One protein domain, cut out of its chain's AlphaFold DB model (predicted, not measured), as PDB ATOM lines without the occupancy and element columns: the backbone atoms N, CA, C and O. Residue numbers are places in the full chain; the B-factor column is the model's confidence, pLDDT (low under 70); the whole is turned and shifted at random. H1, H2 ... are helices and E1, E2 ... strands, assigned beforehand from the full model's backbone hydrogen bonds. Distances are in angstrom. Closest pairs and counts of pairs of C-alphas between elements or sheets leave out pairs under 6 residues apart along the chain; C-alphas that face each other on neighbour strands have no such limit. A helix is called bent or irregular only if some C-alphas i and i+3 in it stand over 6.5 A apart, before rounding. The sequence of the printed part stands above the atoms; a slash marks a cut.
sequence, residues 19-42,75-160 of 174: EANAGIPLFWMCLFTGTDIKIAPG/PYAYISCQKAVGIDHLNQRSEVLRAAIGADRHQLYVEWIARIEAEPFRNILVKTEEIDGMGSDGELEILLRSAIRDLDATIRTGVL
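What this domain is: This is residues 19 to 42 and 75 to 160 of the 174 residues of an uncharacterized protein of Herbaspirillum frisingense (UniProt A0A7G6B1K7). The parts make a three-sided frame round the short helix H1: the helical hairpin of H2 and H3 is one side, H5 another, and the strongly twisted sheet of E1, E2 and E3 the third. The printed part has 110 residues with five named helices and three named strands, in the order H1 E1 E2 H2 H3 E3 H4 H5. The sheet is antiparallel, order E1 E2 E3; the class is mixed. The whole is compact, with a radius of gyration of the C-alphas of 14.1 A and spans of 41 by 33 by 23 A.

How they stand to each other: H1, residues 26 to 29, is close but not clearly touching H3, residues 103 to 118: the closest C-alphas, of Phe 27 and Tyr 109, are 6.7 A apart. E2, residues 76 to 82, has antiparallel neighbours E1, residues 37 to 40, with N 38 and O 78 at 2.9 A, and E3, residues 123 to 127, with N 124 and O 81 at 2.9 A, both within hydrogen-bond range. H2, residues 83 to 101, is irregular, C-alphas 92 and 95 being 7.5 A apart, with a kink of 55 degrees near residue 95. H2 and H3 form a helical hairpin and touch, closest at the C-alphas of Arg 98 and His 106, 5.1 A, at a shallow tilt of 5 degrees, opposite ways. H5, residues 139 to 157, lies over E2 at a height over the sheet of 11.6 A and runs along the strands. H2 and H5 with the sheet E1 E2 E3 make two layers, that is, helices on one face of a sheet. H5 only just touches H2, with 3 pairs of C-alphas within 8 A, the closest those of Val 96 and Ile 155, 5.9 A. H4, residues 129 to 132, only grazes the sheet. In H5 every O i to N i+4 pair is within hydrogen-bond range, in H2 13 of 15, in H3 11 of 12; H1 and H4 are too short for one.

Where its parts are: H1 begins at C-alpha 26 (2.159, -50.045, 40.575). E2 is 20.2 A long, H2 23.7 A and H3 22.8 A. H5, 26.9 A, ends at C-alpha 157 (-13.847, -55.529, 39.700).

The domain as a whole: The C-alphas farthest apart, of Gly 42 and Ala 103, are 42.7 A apart. Residues 43 to 74 are not printed; C-alphas 42 and 75 across the cut are 4.0 A apart. Of the links that are printed whole, none is long. The pLDDT is under 70 at residues 19 to 22 and 160.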
ATOM      1  N   GLU A  19      11.485 -40.595  42.510       62.59
ATOM      2  CA  GLU A  19      11.805 -40.368  41.108       62.59
ATOM      3  C   GLU A  19      11.673 -41.694  40.361       62.59
ATOM      4  O   GLU A  19      12.200 -42.730  40.783       62.59
ATOM      5  N   ALA A  20      10.885 -41.684  39.293       61.38
ATOM      6  CA  ALA A  20      10.681 -42.836  38.438       61.38
ATOM      7  C   ALA A  20      11.367 -42.572  37.096       61.38
ATOM      8  O   ALA A  20      10.943 -41.692  36.365       61.38
ATOM      9  N   ASN A  21      12.392 -43.354  36.749       59.75
ATOM     10  CA  ASN A  21      13.236 -43.043  35.580       59.75
ATOM     11  C   ASN A  21      12.773 -43.733  34.285       59.75
ATOM     12  O   ASN A  21      13.283 -43.439  33.216       59.75
ATOM     13  N   ALA A  22      11.860 -44.702  34.374       66.31
ATOM     14  CA  ALA A  22      11.352 -45.453  33.216       66.31
ATOM     15  C   ALA A  22       9.844 -45.753  33.300       66.31
ATOM     16  O   ALA A  22       9.277 -46.402  32.425       66.31
ATOM     17  N   GLY A  23       9.193 -45.337  34.387       75.69
ATOM     18  CA  GLY A  23       7.794 -45.638  34.666       75.69
ATOM     19  C   GLY A  23       7.509 -45.718  36.161       75.69
ATOM     20  O   GLY A  23       8.381 -46.052  36.964       75.69
ATOM     21  N   ILE A  24       6.269 -45.410  36.537       84.06
ATOM     22  CA  ILE A  24       5.845 -45.347  37.937       84.06
ATOM     23  C   ILE A  24       5.440 -46.752  38.420       84.06
ATOM     24  O   ILE A  24       4.529 -47.354  37.845       84.06
ATOM     25  N   PRO A  25       6.060 -47.294  39.488       87.94
ATOM     26  CA  PRO A  25       5.685 -48.588  40.049       87.94
ATOM     27  C   PRO A  25       4.207 -48.662  40.454       87.94
ATOM     28  O   PRO A  25       3.665 -47.739  41.064       87.94
ATOM     29  N   LEU A  26       3.569 -49.815  40.223       87.25
ATOM     30  CA  LEU A  26       2.159 -50.045  40.575       87.25
ATOM     31  C   LEU A  26       1.850 -49.713  42.044       87.25
ATOM     32  O   LEU A  26       0.822 -49.111  42.346       87.25
ATOM     33  N   PHE A  27       2.735 -50.085  42.971       90.62
ATOM     34  CA  PHE A  27       2.515 -49.840  44.399       90.62
ATOM     35  C   PHE A  27       2.553 -48.347  44.747       90.62
ATOM     36  O   PHE A  27       1.878 -47.929  45.686       90.62
ATOM     37  N   TRP A  28       3.275 -47.535  43.967       91.94
ATOM     38  CA  TRP A  28       3.244 -46.079  44.099       91.94
ATOM     39  C   TRP A  28       1.929 -45.535  43.557       91.94
ATOM     40  O   TRP A  28       1.269 -44.768  44.247       91.94
ATOM     41  N   MET A  29       1.477 -46.009  42.390       92.44
ATOM     42  CA  MET A  29       0.169 -45.634  41.829       92.44
ATOM     43  C   MET A  29      -0.987 -45.919  42.801       92.44
ATOM     44  O   MET A  29      -1.964 -45.174  42.849       92.44
ATOM     45  N   CYS A  30      -0.852 -46.941  43.649       94.31
ATOM     46  CA  CYS A  30      -1.839 -47.276  44.672       94.31
ATOM     47  C   CYS A  30      -1.977 -46.240  45.808       94.31
ATOM     48  O   CYS A  30      -2.929 -46.350  46.580       94.31
ATOM     49  N   LEU A  31      -1.101 -45.237  45.905       95.00
ATOM     50  CA  LEU A  31      -1.256 -44.097  46.822       95.00
ATOM     51  C   LEU A  31      -2.249 -43.047  46.304       95.00
ATOM     52  O   LEU A  31      -2.781 -42.259  47.088       95.00
ATOM     53  N   PHE A  32      -2.489 -43.017  44.992       95.25
ATOM     54  CA  PHE A  32      -3.099 -41.879  44.310       95.25
ATOM     55  C   PHE A  32      -4.443 -42.223  43.657       95.25
ATOM     56  O   PHE A  32      -4.804 -43.385  43.444       95.25
ATOM     57  N   THR A  33      -5.179 -41.170  43.334       94.31
ATOM     58  CA  THR A  33      -6.444 -41.140  42.599       94.31
ATOM     59  C   THR A  33      -6.359 -40.096  41.485       94.31
ATOM     60  O   THR A  33      -5.412 -39.310  41.417       94.31
ATOM     61  N   GLY A  34      -7.353 -40.049  40.594       92.38
ATOM     62  CA  GLY A  34      -7.318 -39.134  39.448       92.38
ATOM     63  C   GLY A  34      -7.301 -37.651  39.841       92.38
ATOM     64  O   GLY A  34      -6.880 -36.813  39.043       92.38
ATOM     65  N   THR A  35      -7.731 -37.326  41.064       93.88
ATOM     66  CA  THR A  35      -7.706 -35.966  41.624       93.88
ATOM     67  C   THR A  35      -6.336 -35.553  42.159       93.88
ATOM     68  O   THR A  35      -6.124 -34.372  42.415       93.88
ATOM     69  N   ASP A  36      -5.412 -36.502  42.320       95.75
ATOM     70  CA  ASP A  36      -4.055 -36.248  42.815       95.75
ATOM     71  C   ASP A  36      -3.075 -35.864  41.688       95.75
ATOM     72  O   ASP A  36      -1.943 -35.461  41.968       95.75
ATOM     73  N   ILE A  37      -3.511 -35.969  40.424       94.62
ATOM     74  CA  ILE A  37      -2.769 -35.516  39.239       94.62
ATOM     75  C   ILE A  37      -2.840 -33.993  39.151       94.62
ATOM     76  O   ILE A  37      -3.924 -33.403  39.126       94.62
ATOM     77  N   LYS A  38      -1.672 -33.365  39.060       92.81
ATOM     78  CA  LYS A  38      -1.483 -31.917  38.978       92.81
ATOM     79  C   LYS A  38      -0.542 -31.586  37.829       92.81
ATOM     80  O   LYS A  38       0.241 -32.432  37.417       92.81
ATOM     81  N   ILE A  39      -0.603 -30.347  37.353       90.94
ATOM     82  CA  ILE A  39       0.274 -29.840  36.293       90.94
ATOM     83  C   ILE A  39       1.261 -28.860  36.911       90.94
ATOM     84  O   ILE A  39       0.864 -27.946  37.646       90.94
ATOM     85  N   ALA A  40       2.551 -29.093  36.691       87.88
ATOM     86  CA  ALA A  40       3.584 -28.124  37.010       87.88
ATOM     87  C   ALA A  40       3.548 -27.031  35.933       87.88
ATOM     88  O   ALA A  40       3.423 -27.360  34.755       87.88
ATOM     89  N   PRO A  41       3.598 -25.740  36.307       82.06
ATOM     90  CA  PRO A  41       3.738 -24.693  35.308       82.06
ATOM     91  C   PRO A  41       5.085 -24.872  34.603       82.06
ATOM     92  O   PRO A  41       6.090 -25.106  35.272       82.06
ATOM     93  N   GLY A  42       5.080 -24.768  33.277       79.88
ATOM     94  CA  GLY A  42       6.310 -24.607  32.514       79.88
ATOM     95  C   GLY A  42       6.908 -23.215  32.720       79.88
ATOM     96  O   GLY A  42       6.293 -22.337  33.335       79.88
ATOM     97  N   PRO A  75       5.346 -27.479  30.664       88.25
ATOM     98  CA  PRO A  75       4.385 -27.955  31.648       88.25
ATOM     99  C   PRO A  75       4.324 -29.484  31.639       88.25
ATOM    100  O   PRO A  75       4.125 -30.084  30.590       88.25
ATOM    101  N   TYR A  76       4.432 -30.115  32.807       87.44
ATOM    102  CA  TYR A  76       4.352 -31.572  32.925       87.44
ATOM    103  C   TYR A  76       3.386 -32.004  34.027       87.44
ATOM    104  O   TYR A  76       3.182 -31.317  35.038       87.44
ATOM    105  N   ALA A  77       2.775 -33.173  33.843       92.06
ATOM    106  CA  ALA A  77       1.921 -33.774  34.858       92.06
ATOM    107  C   ALA A  77       2.759 -34.438  35.945       92.06
ATOM    108  O   ALA A  77       3.670 -35.178  35.609       92.06
ATOM    109  N   TYR A  78       2.400 -34.247  37.215       90.06
ATOM    110  CA  TYR A  78       2.959 -34.917  38.396       90.06
ATOM    111  C   TYR A  78       1.844 -35.393  39.336       90.06
ATOM    112  O   TYR A  78       0.697 -34.950  39.235       90.06
ATOM    113  N   ILE A  79       2.157 -36.291  40.277       93.00
ATOM    114  CA  ILE A  79       1.171 -36.836  41.229       93.00
ATOM    115  C   ILE A  79       1.578 -36.570  42.675       93.00
ATOM    116  O   ILE A  79       2.734 -36.749  43.061       93.00
ATOM    117  N   SER A  80       0.627 -36.106  43.491       93.50
ATOM    118  CA  SER A  80       0.881 -35.831  44.910       93.50
ATOM    119  C   SER A  80      -0.367 -35.931  45.778       93.50
ATOM    120  O   SER A  80      -1.441 -35.484  45.384       93.50
ATOM    121  N   CYS A  81      -0.207 -36.435  47.001       94.56
ATOM    122  CA  CYS A  81      -1.278 -36.524  47.993       94.56
ATOM    123  C   CYS A  81      -0.744 -36.318  49.421       94.56
ATOM    124  O   CYS A  81       0.467 -36.288  49.665       94.56
ATOM    125  N   GLN A  82      -1.650 -36.169  50.392       94.62
ATOM    126  CA  GLN A  82      -1.280 -36.243  51.806       94.62
ATOM    127  C   GLN A  82      -0.982 -37.693  52.189       94.62
ATOM    128  O   GLN A  82      -1.740 -38.594  51.838       94.62
ATOM    129  N   LYS A  83       0.065 -37.915  52.989       94.31
ATOM    130  CA  LYS A  83       0.501 -39.249  53.418       94.31
ATOM    131  C   LYS A  83      -0.631 -40.050  54.068       94.31
ATOM    132  O   LYS A  83      -0.818 -41.209  53.731       94.31
ATOM    133  N   ALA A  84      -1.393 -39.429  54.973       95.88
ATOM    134  CA  ALA A  84      -2.510 -40.095  55.648       95.88
ATOM    135  C   ALA A  84      -3.567 -40.599  54.648       95.88
ATOM    136  O   ALA A  84      -3.976 -41.750  54.717       95.88
ATOM    137  N   VAL A  85      -3.917 -39.767  53.663       96.50
ATOM    138  CA  VAL A  85      -4.858 -40.122  52.590       96.50
ATOM    139  C   VAL A  85      -4.292 -41.245  51.713       96.50
ATOM    140  O   VAL A  85      -4.993 -42.205  51.409       96.50
ATOM    141  N   GLY A  86      -3.009 -41.169  51.348       96.19
ATOM    142  CA  GLY A  86      -2.339 -42.221  50.582       96.19
ATOM    143  C   GLY A  86      -2.309 -43.566  51.315       96.19
ATOM    144  O   GLY A  86      -2.581 -44.599  50.706       96.19
ATOM    145  N   ILE A  87      -2.044 -43.569  52.625       97.06
ATOM    146  CA  ILE A  87      -2.091 -44.780  53.462       97.06
ATOM    147  C   ILE A  87      -3.511 -45.355  53.509       97.06
ATOM    148  O   ILE A  87      -3.678 -46.568  53.373       97.06
ATOM    149  N   ASP A  88      -4.536 -44.510  53.645       97.38
ATOM    150  CA  ASP A  88      -5.931 -44.955  53.602       97.38
ATOM    151  C   ASP A  88      -6.256 -45.631  52.263       97.38
ATOM    152  O   ASP A  88      -6.851 -46.712  52.250       97.38
ATOM    153  N   HIS A  89      -5.808 -45.055  51.142       96.06
ATOM    154  CA  HIS A  89      -5.947 -45.682  49.827       96.06
ATOM    155  C   HIS A  89      -5.244 -47.039  49.770       96.06
ATOM    156  O   HIS A  89      -5.847 -48.012  49.315       96.06
ATOM    157  N   LEU A  90      -4.000 -47.140  50.253       95.88
ATOM    158  CA  LEU A  90      -3.276 -48.410  50.230       95.88
ATOM    159  C   LEU A  90      -4.003 -49.494  51.041       95.88
ATOM    160  O   LEU A  90      -4.218 -50.612  50.569       95.88
ATOM    161  N   ASN A  91      -4.453 -49.151  52.247       96.19
ATOM    162  CA  ASN A  91      -5.176 -50.078  53.111       96.19
ATOM    163  C   ASN A  91      -6.500 -50.538  52.484       96.19
ATOM    164  O   ASN A  91      -6.793 -51.735  52.480       96.19
ATOM    165  N   GLN A  92      -7.270 -49.623  51.887       94.38
ATOM    166  CA  GLN A  92      -8.524 -49.948  51.193       94.38
ATOM    167  C   GLN A  92      -8.314 -50.871  49.983       94.38
ATOM    168  O   GLN A  92      -9.187 -51.674  49.654       94.38
ATOM    169  N   ARG A  93      -7.158 -50.769  49.319       93.31
ATOM    170  CA  ARG A  93      -6.818 -51.521  48.100       93.31
ATOM    171  C   ARG A  93      -6.146 -52.871  48.390       93.31
ATOM    172  O   ARG A  93      -6.064 -53.713  47.495       93.31
ATOM    173  N   SER A  94      -5.706 -53.102  49.628       93.19
ATOM    174  CA  SER A  94      -4.851 -54.228  50.031       93.19
ATOM    175  C   SER A  94      -5.428 -55.610  49.702       93.19
ATOM    176  O   SER A  94      -4.755 -56.413  49.058       93.19
ATOM    177  N   GLU A  95      -6.680 -55.888  50.076       91.25
ATOM    178  CA  GLU A  95      -7.308 -57.197  49.821       91.25
ATOM    179  C   GLU A  95      -7.525 -57.459  48.327       91.25
ATOM    180  O   GLU A  95      -7.311 -58.571  47.840       91.25
ATOM    181  N   VAL A  96      -7.897 -56.423  47.569       90.38
ATOM    182  CA  VAL A  96      -8.088 -56.553  46.121       90.38
ATOM    183  C   VAL A  96      -6.758 -56.827  45.431       90.38
ATOM    184  O   VAL A  96      -6.665 -57.720  44.588       90.38
ATOM    185  N   LEU A  97      -5.698 -56.124  45.831       89.12
ATOM    186  CA  LEU A  97      -4.364 -56.397  45.312       89.12
ATOM    187  C   LEU A  97      -3.892 -57.789  45.693       89.12
ATOM    188  O   LEU A  97      -3.375 -58.480  44.824       89.12
ATOM    189  N   ARG A  98      -4.126 -58.251  46.925       91.81
ATOM    190  CA  ARG A  98      -3.801 -59.622  47.333       91.81
ATOM    191  C   ARG A  98      -4.405 -60.660  46.391       91.81
ATOM    192  O   ARG A  98      -3.707 -61.595  45.999       91.81
ATOM    193  N   ALA A  99      -5.670 -60.486  46.011       88.94
ATOM    194  CA  ALA A  99      -6.337 -61.361  45.052       88.94
ATOM    195  C   ALA A  99      -5.711 -61.279  43.648       88.94
ATOM    196  O   ALA A  99      -5.577 -62.299  42.977       88.94
ATOM    197  N   ALA A 100      -5.293 -60.084  43.225       85.50
ATOM    198  CA  ALA A 100      -4.805 -59.832  41.876       85.50
ATOM    199  C   ALA A 100      -3.325 -60.211  41.652       85.50
ATOM    200  O   ALA A 100      -2.971 -60.710  40.587       85.50
ATOM    201  N   ILE A 101      -2.450 -59.986  42.641       83.88
ATOM    202  CA  ILE A 101      -0.995 -60.210  42.528       83.88
ATOM    203  C   ILE A 101      -0.503 -61.448  43.291       83.88
ATOM    204  O   ILE A 101       0.655 -61.839  43.130       83.88
ATOM    205  N   GLY A 102      -1.366 -62.079  44.094       88.75
ATOM    206  CA  GLY A 102      -1.045 -63.245  44.915       88.75
ATOM    207  C   GLY A 102      -0.391 -62.900  46.259       88.75
ATOM    208  O   GLY A 102       0.138 -61.807  46.460       88.75
ATOM    209  N   ALA A 103      -0.419 -63.857  47.192       91.19
ATOM    210  CA  ALA A 103       0.008 -63.655  48.581       91.19
ATOM    211  C   ALA A 103       1.492 -63.262  48.724       91.19
ATOM    212  O   ALA A 103       1.807 -62.371  49.508       91.19
ATOM    213  N   ASP A 104       2.386 -63.868  47.941       89.06
ATOM    214  CA  ASP A 104       3.828 -63.607  48.046       89.06
ATOM    215  C   ASP A 104       4.180 -62.171  47.635       89.06
ATOM    216  O   ASP A 104       4.945 -61.487  48.308       89.06
ATOM    217  N   ARG A 105       3.581 -61.671  46.546       87.25
ATOM    218  CA  ARG A 105       3.785 -60.285  46.091       87.25
ATOM    219  C   ARG A 105       3.017 -59.285  46.952       87.25
ATOM    220  O   ARG A 105       3.461 -58.153  47.107       87.25
ATOM    221  N   HIS A 106       1.893 -59.699  47.535       92.81
ATOM    222  CA  HIS A 106       1.151 -58.892  48.505       92.81
ATOM    223  C   HIS A 106       1.968 -58.602  49.765       92.81
ATOM    224  O   HIS A 106       1.850 -57.515  50.317       92.81
ATOM    225  N   GLN A 107       2.872 -59.496  50.171       93.88
ATOM    226  CA  GLN A 107       3.777 -59.218  51.287       93.88
ATOM    227  C   GLN A 107       4.648 -57.974  51.032       93.88
ATOM    228  O   GLN A 107       4.775 -57.125  51.912       93.88
ATOM    229  N   LEU A 108       5.154 -57.798  49.805       93.06
ATOM    230  CA  LEU A 108       5.899 -56.592  49.411       93.06
ATOM    231  C   LEU A 108       5.022 -55.332  49.456       93.06
ATOM    232  O   LEU A 108       5.505 -54.242  49.753       93.06
ATOM    233  N   TYR A 109       3.725 -55.473  49.176       93.00
ATOM    234  CA  TYR A 109       2.761 -54.380  49.282       93.00
ATOM    235  C   TYR A 109       2.514 -53.967  50.741       93.00
ATOM    236  O   TYR A 109       2.442 -52.780  51.048       93.00
ATOM    237  N   VAL A 110       2.438 -54.931  51.660       96.00
ATOM    238  CA  VAL A 110       2.326 -54.660  53.102       96.00
ATOM    239  C   VAL A 110       3.591 -53.982  53.634       96.00
ATOM    240  O   VAL A 110       3.505 -53.009  54.380       96.00
ATOM    241  N   GLU A 111       4.770 -54.445  53.214       95.25
ATOM    242  CA  GLU A 111       6.047 -53.802  53.552       95.25
ATOM    243  C   GLU A 111       6.133 -52.375  53.006       95.25
ATOM    244  O   GLU A 111       6.650 -51.481  53.676       95.25
ATOM    245  N   TRP A 112       5.572 -52.140  51.819       93.94
ATOM    246  CA  TRP A 112       5.454 -50.806  51.250       93.94
ATOM    247  C   TRP A 112       4.573 -49.878  52.095       93.94
ATOM    248  O   TRP A 112       4.990 -48.754  52.370       93.94
ATOM    249  N   ILE A 113       3.411 -50.342  52.575       95.88
ATOM    250  CA  ILE A 113       2.561 -49.564  53.496       95.88
ATOM    251  C   ILE A 113       3.354 -49.172  54.744       95.88
ATOM    252  O   ILE A 113       3.425 -47.990  55.079       95.88
ATOM    253  N   ALA A 114       4.004 -50.146  55.387       96.25
ATOM    254  CA  ALA A 114       4.786 -49.912  56.599       96.25
ATOM    255  C   ALA A 114       5.942 -48.926  56.363       96.25
ATOM    256  O   ALA A 114       6.241 -48.087  57.216       96.25
ATOM    257  N   ARG A 115       6.579 -48.992  55.186       94.00
ATOM    258  CA  ARG A 115       7.605 -48.027  54.790       94.00
ATOM    259  C   ARG A 115       7.028 -46.618  54.697       94.00
ATOM    260  O   ARG A 115       7.593 -45.719  55.307       94.00
ATOM    261  N   ILE A 116       5.917 -46.438  53.980       93.38
ATOM    262  CA  ILE A 116       5.267 -45.129  53.843       93.38
ATOM    263  C   ILE A 116       4.844 -44.581  55.205       93.38
ATOM    264  O   ILE A 116       5.089 -43.413  55.489       93.38
ATOM    265  N   GLU A 117       4.270 -45.402  56.084       95.19
ATOM    266  CA  GLU A 117       3.901 -44.991  57.445       95.19
ATOM    267  C   GLU A 117       5.084 -44.396  58.218       95.19
ATOM    268  O   GLU A 117       4.932 -43.344  58.858       95.19
ATOM    269  N   ALA A 118       6.257 -45.027  58.100       93.69
ATOM    270  CA  ALA A 118       7.491 -44.630  58.766       93.69
ATOM    271  C   ALA A 118       8.147 -43.362  58.188       93.69
ATOM    272  O   ALA A 118       8.983 -42.760  58.866       93.69
ATOM    273  N   GLU A 119       7.777 -42.930  56.979       89.12
ATOM    274  CA  GLU A 119       8.320 -41.708  56.382       89.12
ATOM    275  C   GLU A 119       7.975 -40.483  57.254       89.12
ATOM    276  O   GLU A 119       6.823 -40.312  57.664       89.12
ATOM    277  N   PRO A 120       8.923 -39.580  57.553       85.56
ATOM    278  CA  PRO A 120       8.683 -38.476  58.487       85.56
ATOM    279  C   PRO A 120       7.779 -37.379  57.903       85.56
ATOM    280  O   PRO A 120       7.242 -36.548  58.640       85.56
ATOM    281  N   PHE A 121       7.596 -37.370  56.583       85.44
ATOM    282  CA  PHE A 121       6.929 -36.292  55.872       85.44
ATOM    283  C   PHE A 121       5.412 -36.472  55.777       85.44
ATOM    284  O   PHE A 121       4.865 -37.574  55.842       85.44
ATOM    285  N   ARG A 122       4.700 -35.348  55.637       89.88
ATOM    286  CA  ARG A 122       3.227 -35.319  55.614       89.88
ATOM    287  C   ARG A 122       2.627 -35.460  54.223       89.88
ATOM    288  O   ARG A 122       1.444 -35.772  54.122       89.88
ATOM    289  N   ASN A 123       3.414 -35.221  53.183       89.44
ATOM    290  CA  ASN A 123       2.982 -35.273  51.792       89.44
ATOM    291  C   ASN A 123       3.846 -36.276  51.031       89.44
ATOM    292  O   ASN A 123       4.995 -36.500  51.398       89.44
ATOM    293  N   ILE A 124       3.293 -36.863  49.977       90.56
ATOM    294  CA  ILE A 124       4.020 -37.732  49.052       90.56
ATOM    295  C   ILE A 124       3.935 -37.089  47.671       90.56
ATOM    296  O   ILE A 124       2.856 -36.644  47.268       90.56
ATOM    297  N   LEU A 125       5.067 -37.027  46.976       90.94
ATOM    298  CA  LEU A 125       5.210 -36.438  45.651       90.94
ATOM    299  C   LEU A 125       5.999 -37.405  44.766       90.94
ATOM    300  O   LEU A 125       7.059 -37.885  45.167       90.94
ATOM    301  N   VAL A 126       5.497 -37.654  43.559       88.94
ATOM    302  CA  VAL A 126       6.263 -38.316  42.500       88.94
ATOM    303  C   VAL A 126       6.524 -37.282  41.417       88.94
ATOM    304  O   VAL A 126       5.577 -36.768  40.815       88.94
ATOM    305  N   LYS A 127       7.805 -36.965  41.217       85.94
ATOM    306  CA  LYS A 127       8.265 -36.155  40.089       85.94
ATOM    307  C   LYS A 127       8.358 -37.051  38.862       85.94
ATOM    308  O   LYS A 127       8.734 -38.219  38.950       85.94
ATOM    309  N   THR A 128       7.962 -36.497  37.737       87.44
ATOM    310  CA  THR A 128       7.692 -37.242  36.502       87.44
ATOM    311  C   THR A 128       8.166 -36.481  35.273       87.44
ATOM    312  O   THR A 128       7.901 -36.905  34.161       87.44
ATOM    313  N   GLU A 129       8.889 -35.388  35.487       85.12
ATOM    314  CA  GLU A 129       9.513 -34.544  34.473       85.12
ATOM    315  C   GLU A 129      10.404 -35.341  33.517       85.12
ATOM    316  O   GLU A 129      10.221 -35.277  32.309       85.12
ATOM    317  N   GLU A 130      11.268 -36.199  34.059       82.50
ATOM    318  CA  GLU A 130      12.120 -37.094  33.266       82.50
ATOM    319  C   GLU A 130      11.310 -38.090  32.423       82.50
ATOM    320  O   GLU A 130      11.687 -38.411  31.301       82.50
ATOM    321  N   ILE A 131      10.179 -38.585  32.942       84.81
ATOM    322  CA  ILE A 131       9.286 -39.477  32.180       84.81
ATOM    323  C   ILE A 131       8.589 -38.686  31.080       84.81
ATOM    324  O   ILE A 131       8.431 -39.185  29.969       84.81
ATOM    325  N   ASP A 132       8.147 -37.475  31.408       86.12
ATOM    326  CA  ASP A 132       7.474 -36.584  30.480       86.12
ATOM    327  C   ASP A 132       8.400 -36.300  29.297       86.12
ATOM    328  O   ASP A 132       8.014 -36.578  28.169       86.12
ATOM    329  N   GLY A 133       9.657 -35.921  29.553       83.62
ATOM    330  CA  GLY A 133      10.672 -35.653  28.529       83.62
ATOM    331  C   GLY A 133      10.956 -36.804  27.551       83.62
ATOM    332  O   GLY A 133      11.519 -36.568  26.486       83.62
ATOM    333  N   MET A 134      10.538 -38.040  27.853       83.38
ATOM    334  CA  MET A 134      10.639 -39.180  26.928       83.38
ATOM    335  C   MET A 134       9.467 -39.289  25.937       83.38
ATOM    336  O   MET A 134       9.526 -40.117  25.026       83.38
ATOM    337  N   GLY A 135       8.395 -38.517  26.129       82.69
ATOM    338  CA  GLY A 135       7.172 -38.547  25.325       82.69
ATOM    339  C   GLY A 135       6.787 -37.187  24.741       82.69
ATOM    340  O   GLY A 135       7.458 -36.170  24.948       82.69
ATOM    341  N   SER A 136       5.674 -37.170  24.009       86.06
ATOM    342  CA  SER A 136       5.131 -35.940  23.424       86.06
ATOM    343  C   SER A 136       4.489 -35.034  24.482       86.06
ATOM    344  O   SER A 136       4.040 -35.500  25.532       86.06
ATOM    345  N   ASP A 137       4.408 -33.732  24.188       84.31
ATOM    346  CA  ASP A 137       3.777 -32.744  25.072       84.31
ATOM    347  C   ASP A 137       2.339 -33.163  25.451       84.31
ATOM    348  O   ASP A 137       1.531 -33.561  24.606       84.31
ATOM    349  N   GLY A 138       2.035 -33.134  26.752       84.69
ATOM    350  CA  GLY A 138       0.744 -33.521  27.328       84.69
ATOM    351  C   GLY A 138       0.414 -35.023  27.302       84.69
ATOM    352  O   GLY A 138      -0.587 -35.436  27.900       84.69
ATOM    353  N   GLU A 139       1.229 -35.868  26.663       89.44
ATOM    354  CA  GLU A 139       0.959 -37.305  26.537       89.44
ATOM    355  C   GLU A 139       0.952 -37.998  27.905       89.44
ATOM    356  O   GLU A 139       0.045 -38.782  28.216       89.44
ATOM    357  N   LEU A 140       1.919 -37.670  28.766       90.19
ATOM    358  CA  LEU A 140       2.040 -38.288  30.082       90.19
ATOM    359  C   LEU A 140       0.806 -38.044  30.957       90.19
ATOM    360  O   LEU A 140       0.378 -38.950  31.672       90.19
ATOM    361  N   GLU A 141       0.196 -36.854  30.900       93.31
ATOM    362  CA  GLU A 141      -1.026 -36.570  31.660       93.31
ATOM    363  C   GLU A 141      -2.136 -37.559  31.284       93.31
ATOM    364  O   GLU A 141      -2.791 -38.149  32.153       93.31
ATOM    365  N   ILE A 142      -2.331 -37.766  29.980       92.94
ATOM    366  CA  ILE A 142      -3.341 -38.676  29.439       92.94
ATOM    367  C   ILE A 142      -3.048 -40.107  29.899       92.94
ATOM    368  O   ILE A 142      -3.958 -40.805  30.365       92.94
ATOM    369  N   LEU A 143      -1.782 -40.528  29.830       91.75
ATOM    370  CA  LEU A 143      -1.341 -41.851  30.270       91.75
ATOM    371  C   LEU A 143      -1.564 -42.058  31.773       91.75
ATOM    372  O   LEU A 143      -2.137 -43.077  32.163       91.75
ATOM    373  N   LEU A 144      -1.207 -41.087  32.618       92.12
ATOM    374  CA  LEU A 144      -1.421 -41.145  34.067       92.12
ATOM    375  C   LEU A 144      -2.907 -41.239  34.414       92.12
ATOM    376  O   LEU A 144      -3.307 -42.081  35.223       92.12
ATOM    377  N   ARG A 145      -3.745 -40.413  33.778       94.69
ATOM    378  CA  ARG A 145      -5.202 -40.456  33.977       94.69
ATOM    379  C   ARG A 145      -5.784 -41.800  33.560       94.69
ATOM    380  O   ARG A 145      -6.629 -42.336  34.279       94.69
ATOM    381  N   SER A 146      -5.335 -42.355  32.433       93.31
ATOM    382  CA  SER A 146      -5.769 -43.683  31.993       93.31
ATOM    383  C   SER A 146      -5.335 -44.762  32.981       93.31
ATOM    384  O   SER A 146      -6.173 -45.543  33.419       93.31
ATOM    385  N   ALA A 147      -4.067 -44.764  33.396       91.19
ATOM    386  CA  ALA A 147      -3.524 -45.757  34.318       91.19
ATOM    387  C   ALA A 147      -4.253 -45.757  35.671       91.19
ATOM    388  O   ALA A 147      -4.602 -46.819  36.184       91.19
ATOM    389  N   ILE A 148      -4.544 -44.578  36.238       92.69
ATOM    390  CA  ILE A 148      -5.313 -44.488  37.488       92.69
ATOM    391  C   ILE A 148      -6.748 -44.975  37.293       92.69
ATOM    392  O   ILE A 148      -7.263 -45.711  38.132       92.69
ATOM    393  N   ARG A 149      -7.401 -44.610  36.185       92.44
ATOM    394  CA  ARG A 149      -8.755 -45.093  35.887       92.44
ATOM    395  C   ARG A 149      -8.792 -46.621  35.786       92.44
ATOM    396  O   ARG A 149      -9.719 -47.237  36.310       92.44
ATOM    397  N   ASP A 150      -7.801 -47.221  35.136       89.62
ATOM    398  CA  ASP A 150      -7.712 -48.672  34.955       89.62
ATOM    399  C   ASP A 150      -7.407 -49.380  36.289       89.62
ATOM    400  O   ASP A 150      -7.969 -50.443  36.581       89.62
ATOM    401  N   LEU A 151      -6.602 -48.753  37.154       89.25
ATOM    402  CA  LEU A 151      -6.383 -49.195  38.531       89.25
ATOM    403  C   LEU A 151      -7.675 -49.130  39.360       89.25
ATOM    404  O   LEU A 151      -8.038 -50.112  40.004       89.25
ATOM    405  N   ASP A 152      -8.412 -48.022  39.321       88.94
ATOM    406  CA  ASP A 152      -9.677 -47.871  40.050       88.94
ATOM    407  C   ASP A 152     -10.752 -48.849  39.548       88.94
ATOM    408  O   ASP A 152     -11.542 -49.382  40.336       88.94
ATOM    409  N   ALA A 153     -10.772 -49.131  38.243       86.62
ATOM    410  CA  ALA A 153     -11.613 -50.175  37.672       86.62
ATOM    411  C   ALA A 153     -11.214 -51.557  38.205       86.62
ATOM    412  O   ALA A 153     -12.081 -52.293  38.671       86.62
ATOM    413  N   THR A 154      -9.915 -51.870  38.219       84.62
ATOM    414  CA  THR A 154      -9.367 -53.115  38.781       84.62
ATOM    415  C   THR A 154      -9.756 -53.291  40.244       84.62
ATOM    416  O   THR A 154     -10.204 -54.362  40.645       84.62
ATOM    417  N   ILE A 155      -9.631 -52.236  41.052       83.25
ATOM    418  CA  ILE A 155      -9.991 -52.269  42.474       83.25
ATOM    419  C   ILE A 155     -11.482 -52.579  42.650       83.25
ATOM    420  O   ILE A 155     -11.867 -53.306  43.563       83.25
ATOM    421  N   ARG A 156     -12.335 -52.067  41.757       82.81
ATOM    422  CA  ARG A 156     -13.783 -52.304  41.796       82.81
ATOM    423  C   ARG A 156     -14.174 -53.708  41.337       82.81
ATOM    424  O   ARG A 156     -15.140 -54.261  41.855       82.81
ATOM    425  N   THR A 157     -13.486 -54.252  40.337       82.56
ATOM    426  CA  THR A 157     -13.847 -55.529  39.700       82.56
ATOM    427  C   THR A 157     -13.089 -56.725  40.270       82.56
ATOM    428  O   THR A 157     -13.523 -57.858  40.080       82.56
ATOM    429  N   GLY A 158     -11.965 -56.495  40.951       73.31
ATOM    430  CA  GLY A 158     -11.044 -57.537  41.402       73.31
ATOM    431  C   GLY A 158     -10.198 -58.154  40.285       73.31
ATOM    432  O   GLY A 158      -9.512 -59.145  40.525       73.31
ATOM    433  N   VAL A 159     -10.242 -57.599  39.069       73.88
ATOM    434  CA  VAL A 159      -9.527 -58.113  37.895       73.88
ATOM    435  C   VAL A 159      -8.586 -57.035  37.383       73.88
ATOM    436  O   VAL A 159      -9.045 -55.971  36.976       73.88
ATOM    437  N   LEU A 160      -7.279 -57.319  37.390       65.88
ATOM    438  CA  LEU A 160      -6.284 -56.449  36.763       65.88
ATOM    439  C   LEU A 160      -6.576 -56.367  35.267       65.88
ATOM    440  O   LEU A 160      -6.479 -57.367  34.556       65.88
TER     441      LEU A 160